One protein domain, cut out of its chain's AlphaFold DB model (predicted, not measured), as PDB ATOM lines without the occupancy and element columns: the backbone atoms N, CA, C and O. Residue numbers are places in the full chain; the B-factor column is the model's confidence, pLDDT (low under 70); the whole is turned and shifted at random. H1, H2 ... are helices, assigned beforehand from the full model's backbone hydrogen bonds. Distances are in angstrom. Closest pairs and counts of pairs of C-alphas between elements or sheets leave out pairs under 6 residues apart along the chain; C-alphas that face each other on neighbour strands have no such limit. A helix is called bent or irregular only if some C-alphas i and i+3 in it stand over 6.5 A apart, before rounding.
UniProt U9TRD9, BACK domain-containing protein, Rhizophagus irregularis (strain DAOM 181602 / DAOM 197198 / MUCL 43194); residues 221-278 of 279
ATOM      1  N   LEU A 221     -45.925 -43.507 -58.120       52.50
ATOM      2  CA  LEU A 221     -45.139 -43.953 -56.983       52.50
ATOM      3  C   LEU A 221     -44.864 -42.842 -55.980       52.50
ATOM      4  O   LEU A 221     -44.682 -43.172 -54.827       52.50
ATOM      5  N   ASN A 222     -44.934 -41.551 -56.309       49.44
ATOM      6  CA  ASN A 222     -44.832 -40.530 -55.256       49.44
ATOM      7  C   ASN A 222     -45.998 -40.592 -54.243       49.44
ATOM      8  O   ASN A 222     -45.787 -40.300 -53.071       49.44
ATOM      9  N   HIS A 223     -47.190 -41.049 -54.656       49.94
ATOM     10  CA  HIS A 223     -48.306 -41.381 -53.752       49.94
ATOM     11  C   HIS A 223     -48.214 -42.807 -53.175       49.94
ATOM     12  O   HIS A 223     -48.947 -43.159 -52.254       49.94
ATOM     13  N   LEU A 224     -47.329 -43.646 -53.725       53.94
ATOM     14  CA  LEU A 224     -47.123 -45.043 -53.317       53.94
ATOM     15  C   LEU A 224     -45.772 -45.268 -52.619       53.94
ATOM     16  O   LEU A 224     -45.463 -46.402 -52.252       53.94
ATOM     17  N   LYS A 225     -44.966 -44.213 -52.434       57.66
ATOM     18  CA  LYS A 225     -43.666 -44.208 -51.759       57.66
ATOM     19  C   LYS A 225     -43.944 -44.351 -50.273       57.66
ATOM     20  O   LYS A 225     -43.950 -43.406 -49.490       57.66
ATOM     21  N   LEU A 226     -44.218 -45.587 -49.892       61.34
ATOM     22  CA  LEU A 226     -44.128 -46.022 -48.519       61.34
ATOM     23  C   LEU A 226     -42.638 -46.082 -48.202       61.34
ATOM     24  O   LEU A 226     -41.910 -46.844 -48.832       61.34
ATOM     25  N   ASN A 227     -42.177 -45.311 -47.215       61.16
ATOM     26  CA  ASN A 227     -40.858 -45.510 -46.605       61.16
ATOM     27  C   ASN A 227     -40.867 -46.832 -45.812       61.16
ATOM     28  O   ASN A 227     -40.754 -46.839 -44.593       61.16
ATOM     29  N   SER A 228     -41.119 -47.951 -46.490       65.56
ATOM     30  CA  SER A 228     -41.262 -49.286 -45.932       65.56
ATOM     31  C   SER A 228     -40.304 -50.215 -46.651       65.56
ATOM     32  O   SER A 228     -40.284 -50.289 -47.872       65.56
ATOM     33  N   THR A 229     -39.527 -50.963 -45.878       64.12
ATOM     34  CA  THR A 229     -38.664 -52.035 -46.394       64.12
ATOM     35  C   THR A 229     -39.430 -53.340 -46.621       64.12
ATOM     36  O   THR A 229     -38.904 -54.250 -47.249       64.12
ATOM     37  N   ILE A 230     -40.654 -53.455 -46.087       68.75
ATOM     38  CA  ILE A 230     -41.466 -54.685 -46.119       68.75
ATOM     39  C   ILE A 230     -42.534 -54.608 -47.209       68.75
ATOM     40  O   ILE A 230     -42.836 -55.601 -47.866       68.75
ATOM     41  N   ILE A 231     -43.144 -53.435 -47.372       71.31
ATOM     42  CA  ILE A 231     -44.255 -53.231 -48.293       71.31
ATOM     43  C   ILE A 231     -43.739 -52.483 -49.510       71.31
ATOM     44  O   ILE A 231     -43.527 -51.274 -49.463       71.31
ATOM     45  N   GLU A 232     -43.597 -53.212 -50.609       69.06
ATOM     46  CA  GLU A 232     -43.298 -52.623 -51.907       69.06
ATOM     47  C   GLU A 232     -44.529 -51.903 -52.497       69.06
ATOM     48  O   GLU A 232     -45.659 -52.387 -52.345       69.06
ATOM     49  N   PRO A 233     -44.336 -50.812 -53.265       70.81
ATOM     50  CA  PRO A 233     -45.422 -50.083 -53.932       70.81
ATOM     51  C   PRO A 233     -46.340 -50.958 -54.804       70.81
ATOM     52  O   PRO A 233     -47.513 -50.639 -55.001       70.81
ATOM     53  N   LYS A 234     -45.833 -52.099 -55.300       70.31
ATOM     54  CA  LYS A 234     -46.604 -53.066 -56.094       70.31
ATOM     55  C   LYS A 234     -47.804 -53.663 -55.354       70.31
ATOM     56  O   LYS A 234     -48.758 -54.068 -56.006       70.31
ATOM     57  N   TYR A 235     -47.781 -53.684 -54.019       78.31
ATOM     58  CA  TYR A 235     -48.859 -54.235 -53.191       78.31
ATOM     59  C   TYR A 235     -49.941 -53.215 -52.829       78.31
ATOM     60  O   TYR A 235     -50.971 -53.580 -52.268       78.31
ATOM     61  N   ILE A 236     -49.760 -51.937 -53.151       80.19
ATOM     62  CA  ILE A 236     -50.741 -50.918 -52.774       80.19
ATOM     63  C   ILE A 236     -52.109 -51.096 -53.459       80.19
ATOM     64  O   ILE A 236     -53.121 -50.978 -52.761       80.19
ATOM     65  N   PRO A 237     -52.209 -51.448 -54.758       80.50
ATOM     66  CA  PRO A 237     -53.505 -51.743 -55.369       80.50
ATOM     67  C   PRO A 237     -54.250 -52.902 -54.682       80.50
ATOM     68  O   PRO A 237     -55.473 -52.859 -54.530       80.50
ATOM     69  N   LEU A 238     -53.510 -53.906 -54.196       85.19
ATOM     70  CA  LEU A 238     -54.065 -55.022 -53.427       85.19
ATOM     71  C   LEU A 238     -54.686 -54.526 -52.115       85.19
ATOM     72  O   LEU A 238     -55.821 -54.877 -51.796       85.19
ATOM     73  N   PHE A 239     -53.984 -53.663 -51.376       87.75
ATOM     74  CA  PHE A 239     -54.516 -53.091 -50.138       87.75
ATOM     75  C   PHE A 239     -55.720 -52.192 -50.375       87.75
ATOM     76  O   PHE A 239     -56.694 -52.285 -49.633       87.75
ATOM     77  N   ALA A 240     -55.690 -51.365 -51.422       86.00
ATOM     78  CA  ALA A 240     -56.842 -50.567 -51.823       86.00
ATOM     79  C   ALA A 240     -58.063 -51.463 -52.082       86.00
ATOM     80  O   ALA A 240     -59.163 -51.178 -51.611       86.00
ATOM     81  N   SER A 241     -57.852 -52.592 -52.763       88.00
ATOM     82  CA  SER A 241     -58.920 -53.546 -53.068       88.00
ATOM     83  C   SER A 241     -59.467 -54.201 -51.800       88.00
ATOM     84  O   SER A 241     -60.679 -54.364 -51.658       88.00
ATOM     85  N   TRP A 242     -58.600 -54.510 -50.831       91.44
ATOM     86  CA  TRP A 242     -59.008 -55.046 -49.532       91.44
ATOM     87  C   TRP A 242     -59.796 -54.048 -48.678       91.44
ATOM     88  O   TRP A 242     -60.763 -54.460 -48.035       91.44
ATOM     89  N   ILE A 243     -59.429 -52.759 -48.685       88.75
ATOM     90  CA  ILE A 243     -60.149 -51.705 -47.945       88.75
ATOM     91  C   ILE A 243     -61.617 -51.654 -48.388       88.75
ATOM     92  O   ILE A 243     -62.515 -51.677 -47.543       88.75
ATOM     93  N   ASP A 244     -61.866 -51.695 -49.698       91.25
ATOM     94  CA  ASP A 244     -63.220 -51.689 -50.267       91.25
ATOM     95  C   ASP A 244     -63.883 -53.071 -50.352       91.25
ATOM     96  O   ASP A 244     -64.998 -53.202 -50.868       91.25
ATOM     97  N   LYS A 245     -63.230 -54.117 -49.824       91.38
ATOM     98  CA  LYS A 245     -63.703 -55.514 -49.866       91.38
ATOM     99  C   LYS A 245     -64.014 -55.983 -51.293       91.38
ATOM    100  O   LYS A 245     -65.004 -56.677 -51.534       91.38
ATOM    101  N   LYS A 246     -63.188 -55.560 -52.246       90.00
ATOM    102  CA  LYS A 246     -63.249 -55.950 -53.655       90.00
ATOM    103  C   LYS A 246     -62.296 -57.105 -53.934       90.00
ATOM    104  O   LYS A 246     -61.493 -57.494 -53.086       90.00
ATOM    105  N   ASP A 247     -62.422 -57.658 -55.135       86.62
ATOM    106  CA  ASP A 247     -61.470 -58.637 -55.644       86.62
ATOM    107  C   ASP A 247     -60.035 -58.069 -55.592       86.62
ATOM    108  O   ASP A 247     -59.870 -56.883 -55.882       86.62
ATOM    109  N   PRO A 248     -59.005 -58.869 -55.246       79.69
ATOM    110  CA  PRO A 248     -57.602 -58.439 -55.217       79.69
ATOM    111  C   PRO A 248     -57.110 -57.675 -56.454       79.69
ATOM    112  O   PRO A 248     -56.187 -56.872 -56.333       79.69
ATOM    113  N   SER A 249     -57.713 -57.920 -57.620       75.88
ATOM    114  CA  SER A 249     -57.367 -57.294 -58.901       75.88
ATOM    115  C   SER A 249     -58.202 -56.052 -59.253       75.88
ATOM    116  O   SER A 249     -58.047 -55.495 -60.339       75.88
ATOM    117  N   TYR A 250     -59.100 -55.608 -58.365       76.56
ATOM    118  CA  TYR A 250     -60.063 -54.543 -58.660       76.56
ATOM    119  C   TYR A 250     -59.405 -53.178 -58.893       76.56
ATOM    120  O   TYR A 250     -59.787 -52.461 -59.818       76.56
ATOM    121  N   TYR A 251     -58.421 -52.817 -58.069       76.00
ATOM    122  CA  TYR A 251     -57.611 -51.619 -58.277       76.00
ATOM    123  C   TYR A 251     -56.266 -51.961 -58.912       76.00
ATOM    124  O   TYR A 251     -55.678 -53.008 -58.655       76.00
ATOM    125  N   ASN A 252     -55.745 -51.026 -59.706       71.69
ATOM    126  CA  ASN A 252     -54.410 -51.084 -60.300       71.69
ATOM    127  C   ASN A 252     -53.622 -49.811 -59.950       71.69
ATOM    128  O   ASN A 252     -54.185 -48.858 -59.418       71.69
ATOM    129  N   ARG A 253     -52.323 -49.756 -60.277       66.69
ATOM    130  CA  ARG A 253     -51.461 -48.596 -59.957       66.69
ATOM    131  C   ARG A 253     -51.913 -47.273 -60.601       66.69
ATOM    132  O   ARG A 253     -51.510 -46.205 -60.140       66.69
ATOM    133  N   LYS A 254     -52.738 -47.325 -61.655       60.66
ATOM    134  CA  LYS A 254     -53.269 -46.136 -62.343       60.66
ATOM    135  C   LYS A 254     -54.418 -45.490 -61.565       60.66
ATOM    136  O   LYS A 254     -54.555 -44.271 -61.598       60.66
ATOM    137  N   PHE A 255     -55.220 -46.288 -60.860       66.81
ATOM    138  CA  PHE A 255     -56.459 -45.845 -60.222       66.81
ATOM    139  C   PHE A 255     -56.547 -46.345 -58.781       66.81
ATOM    140  O   PHE A 255     -57.291 -47.274 -58.483       66.81
ATOM    141  N   ILE A 256     -55.798 -45.712 -57.878       73.19
ATOM    142  CA  ILE A 256     -55.917 -45.964 -56.439       73.19
ATOM    143  C   ILE A 256     -56.643 -44.768 -55.812       73.19
ATOM    144  O   ILE A 256     -56.134 -43.652 -55.897       73.19
ATOM    145  N   PRO A 257     -57.820 -44.957 -55.188       77.75
ATOM    146  CA  PRO A 257     -58.594 -43.855 -54.613       77.75
ATOM    147  C   PRO A 257     -58.102 -43.428 -53.218       77.75
ATOM    148  O   PRO A 257     -58.759 -42.629 -52.553       77.75
ATOM    149  N   TYR A 258     -56.968 -43.965 -52.764       75.19
ATOM    150  CA  TYR A 258     -56.432 -43.773 -51.421       75.19
ATOM    151  C   TYR A 258     -55.001 -43.255 -51.451       75.19
ATOM    152  O   TYR A 258     -54.193 -43.672 -52.276       75.19
ATOM    153  N   ASP A 259     -54.692 -42.406 -50.478       75.06
ATOM    154  CA  ASP A 259     -53.334 -41.989 -50.161       75.06
ATOM    155  C   ASP A 259     -52.829 -42.813 -48.969       75.06
ATOM    156  O   ASP A 259     -53.453 -42.828 -47.901       75.06
ATOM    157  N   PHE A 260     -51.733 -43.550 -49.154       76.19
ATOM    158  CA  PHE A 260     -51.202 -44.447 -48.130       76.19
ATOM    159  C   PHE A 260     -50.099 -43.748 -47.341       76.19
ATOM    160  O   PHE A 260     -48.966 -43.612 -47.794       76.19
ATOM    161  N   LYS A 261     -50.425 -43.346 -46.111       77.06
ATOM    162  CA  LYS A 261     -49.472 -42.704 -45.205       77.06
ATOM    163  C   LYS A 261     -48.836 -43.719 -44.259       77.06
ATOM    164  O   LYS A 261     -49.535 -44.434 -43.544       77.06
ATOM    165  N   LEU A 262     -47.505 -43.734 -44.200       75.44
ATOM    166  CA  LEU A 262     -46.773 -44.495 -43.190       75.44
ATOM    167  C   LEU A 262     -47.047 -43.909 -41.796       75.44
ATOM    168  O   LEU A 262     -46.756 -42.740 -41.545       75.44
ATOM    169  N   LEU A 263     -47.616 -44.724 -40.906       78.31
ATOM    170  CA  LEU A 263     -47.942 -44.319 -39.532       78.31
ATOM    171  C   LEU A 263     -46.872 -44.712 -38.514       78.31
ATOM    172  O   LEU A 263     -46.742 -44.047 -37.494       78.31
ATOM    173  N   TYR A 264     -46.127 -45.785 -38.775       75.88
ATOM    174  CA  TYR A 264     -45.149 -46.323 -37.838       75.88
ATOM    175  C   TYR A 264     -44.024 -47.039 -38.583       75.88
ATOM    176  O   TYR A 264     -44.286 -47.863 -39.462       75.88
ATOM    177  N   HIS A 265     -42.781 -46.745 -38.210       74.62
ATOM    178  CA  HIS A 265     -41.586 -47.331 -38.803       74.62
ATOM    179  C   HIS A 265     -40.630 -47.798 -37.708       74.62
ATOM    180  O   HIS A 265     -40.019 -46.998 -37.006       74.62
ATOM    181  N   THR A 266     -40.446 -49.110 -37.574       71.81
ATOM    182  CA  THR A 266     -39.691 -49.706 -36.458       71.81
ATOM    183  C   THR A 266     -38.235 -49.253 -36.372       71.81
ATOM    184  O   THR A 266     -37.689 -49.236 -35.269       71.81
ATOM    185  N   SER A 267     -37.597 -48.869 -37.485       69.69
ATOM    186  CA  SER A 267     -36.221 -48.355 -37.448       69.69
ATOM    187  C   SER A 267     -36.120 -46.891 -36.994       69.69
ATOM    188  O   SER A 267     -35.056 -46.487 -36.536       69.69
ATOM    189  N   LEU A 268     -37.206 -46.110 -37.101       68.00
ATOM    190  CA  LEU A 268     -37.261 -44.711 -36.653       68.00
ATOM    191  C   LEU A 268     -37.849 -44.605 -35.240       68.00
ATOM    192  O   LEU A 268     -37.302 -43.909 -34.391       68.00
ATOM    193  N   ASP A 269     -38.931 -45.338 -34.979       72.25
ATOM    194  CA  ASP A 269     -39.717 -45.245 -33.743       72.25
ATOM    195  C   ASP A 269     -39.256 -46.229 -32.651       72.25
ATOM    196  O   ASP A 269     -39.701 -46.159 -31.498       72.25
ATOM    197  N   GLY A 270     -38.357 -47.151 -33.015       71.44
ATOM    198  CA  GLY A 270     -37.915 -48.271 -32.191       71.44
ATOM    199  C   GLY A 270     -38.986 -49.357 -32.061       71.44
ATOM    200  O   GLY A 270     -40.182 -49.091 -32.097       71.44
ATOM    201  N   PHE A 271     -38.581 -50.617 -31.883       75.94
ATOM    202  CA  PHE A 271     -39.532 -51.722 -31.725       75.94
ATOM    203  C   PHE A 271     -40.150 -51.724 -30.316       75.94
ATOM    204  O   PHE A 271     -39.635 -52.356 -29.393       75.94
ATOM    205  N   ASN A 272     -41.252 -50.993 -30.135       79.75
ATOM    206  CA  ASN A 272     -41.974 -50.914 -28.865       79.75
ATOM    207  C   ASN A 272     -43.490 -50.903 -29.093       79.75
ATOM    208  O   ASN A 272     -44.023 -50.048 -29.799       79.75
ATOM    209  N   THR A 273     -44.202 -51.803 -28.415       78.25
ATOM    210  CA  THR A 273     -45.670 -51.888 -28.467       78.25
ATOM    211  C   THR A 273     -46.340 -50.580 -28.051       78.25
ATOM    212  O   THR A 273     -47.336 -50.187 -28.649       78.25
ATOM    213  N   LYS A 274     -45.771 -49.846 -27.084       79.25
ATOM    214  CA  LYS A 274     -46.308 -48.537 -26.677       79.25
ATOM    215  C   LYS A 274     -46.211 -47.483 -27.782       79.25
ATOM    216  O   LYS A 274     -47.091 -46.634 -27.856       79.25
ATOM    217  N   SER A 275     -45.160 -47.520 -28.604       76.19
ATOM    218  CA  SER A 275     -44.982 -46.585 -29.723       76.19
ATOM    219  C   SER A 275     -45.943 -46.912 -30.865       76.19
ATOM    220  O   SER A 275     -46.575 -46.008 -31.398       76.19
ATOM    221  N   PHE A 276     -46.132 -48.201 -31.171       77.19
ATOM    222  CA  PHE A 276     -47.097 -48.655 -32.174       77.19
ATOM    223  C   PHE A 276     -48.537 -48.238 -31.833       77.19
ATOM    224  O   PHE A 276     -49.237 -47.707 -32.683       77.19
ATOM    225  N   HIS A 277     -48.964 -48.400 -30.575       80.44
ATOM    226  CA  HIS A 277     -50.316 -48.027 -30.127       80.44
ATOM    227  C   HIS A 277     -50.546 -46.513 -29.956       80.44
ATOM    228  O   HIS A 277     -51.613 -46.108 -29.496       80.44
ATOM    229  N   LYS A 278     -49.547 -45.674 -30.249       78.00
ATOM    230  CA  LYS A 278     -49.659 -44.211 -30.160       78.00
ATOM    231  C   LYS A 278     -50.228 -43.585 -31.441       78.00
ATOM    232  O   LYS A 278     -50.608 -42.412 -31.414       78.00
TER     233      LYS A 278
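What this domain is: This is residues 221 to 278 of the 279 residues of the protein "BACK domain-containing protein" of Rhizophagus irregularis (strain DAOM 181602 / DAOM 197198 / MUCL 43194) (UniProt U9TRD9). There is little regular structure here: from one helix, H2, a long stretch without named elements, residues 244 to 265, folds back past H2 and runs to a far end with short H3 and H4, where residues 268 to 274 stick out. The printed part has 58 residues with four named helices, H1 to H4 in order, and no named strand; the class is all helix, with 23 residues in named elements. It is loose, radius of gyration of the C-alphas 13.1 A, and only just elongated, spanning 35 by 23 by 16 A.

How they stand to each other: Start at H2, residues 233 to 243, irregular, with C-alphas 234 and 237 7.1 A apart. H1, residues 221 to 224, only just touches it, with 3 pairs of C-alphas within 8 A; the closest are Leu 224 and Pro 233, 5.4 A. H3, residues 266 to 269, and H4, residues 273 to 276, are close but not clearly touching; their closest C-alphas, Asp 269 and Ser 275, are 6.8 A apart. H2 is apart from both. In H2, 5 of 7 O i to N i+4 pairs are within hydrogen-bond range; H1, H3 and H4 are too short for such a pair.

Where its parts are: Find C-alpha 233 at (-45.422, -50.083, -53.932); H2 runs 16.0 A to C-alpha 243. H1 measures 4.3 A, H3 5.2 A and H4 5.1 A, ending at (-47.097, -48.655, -32.174).

The domain as a whole: The farthest C-alphas, Lys 254 and Lys 274, are 36.4 A apart. The printed part has no cut; the link from H2 to H3 is long. Look for pLDDT under 70 at 16 residues, among them 221 to 230.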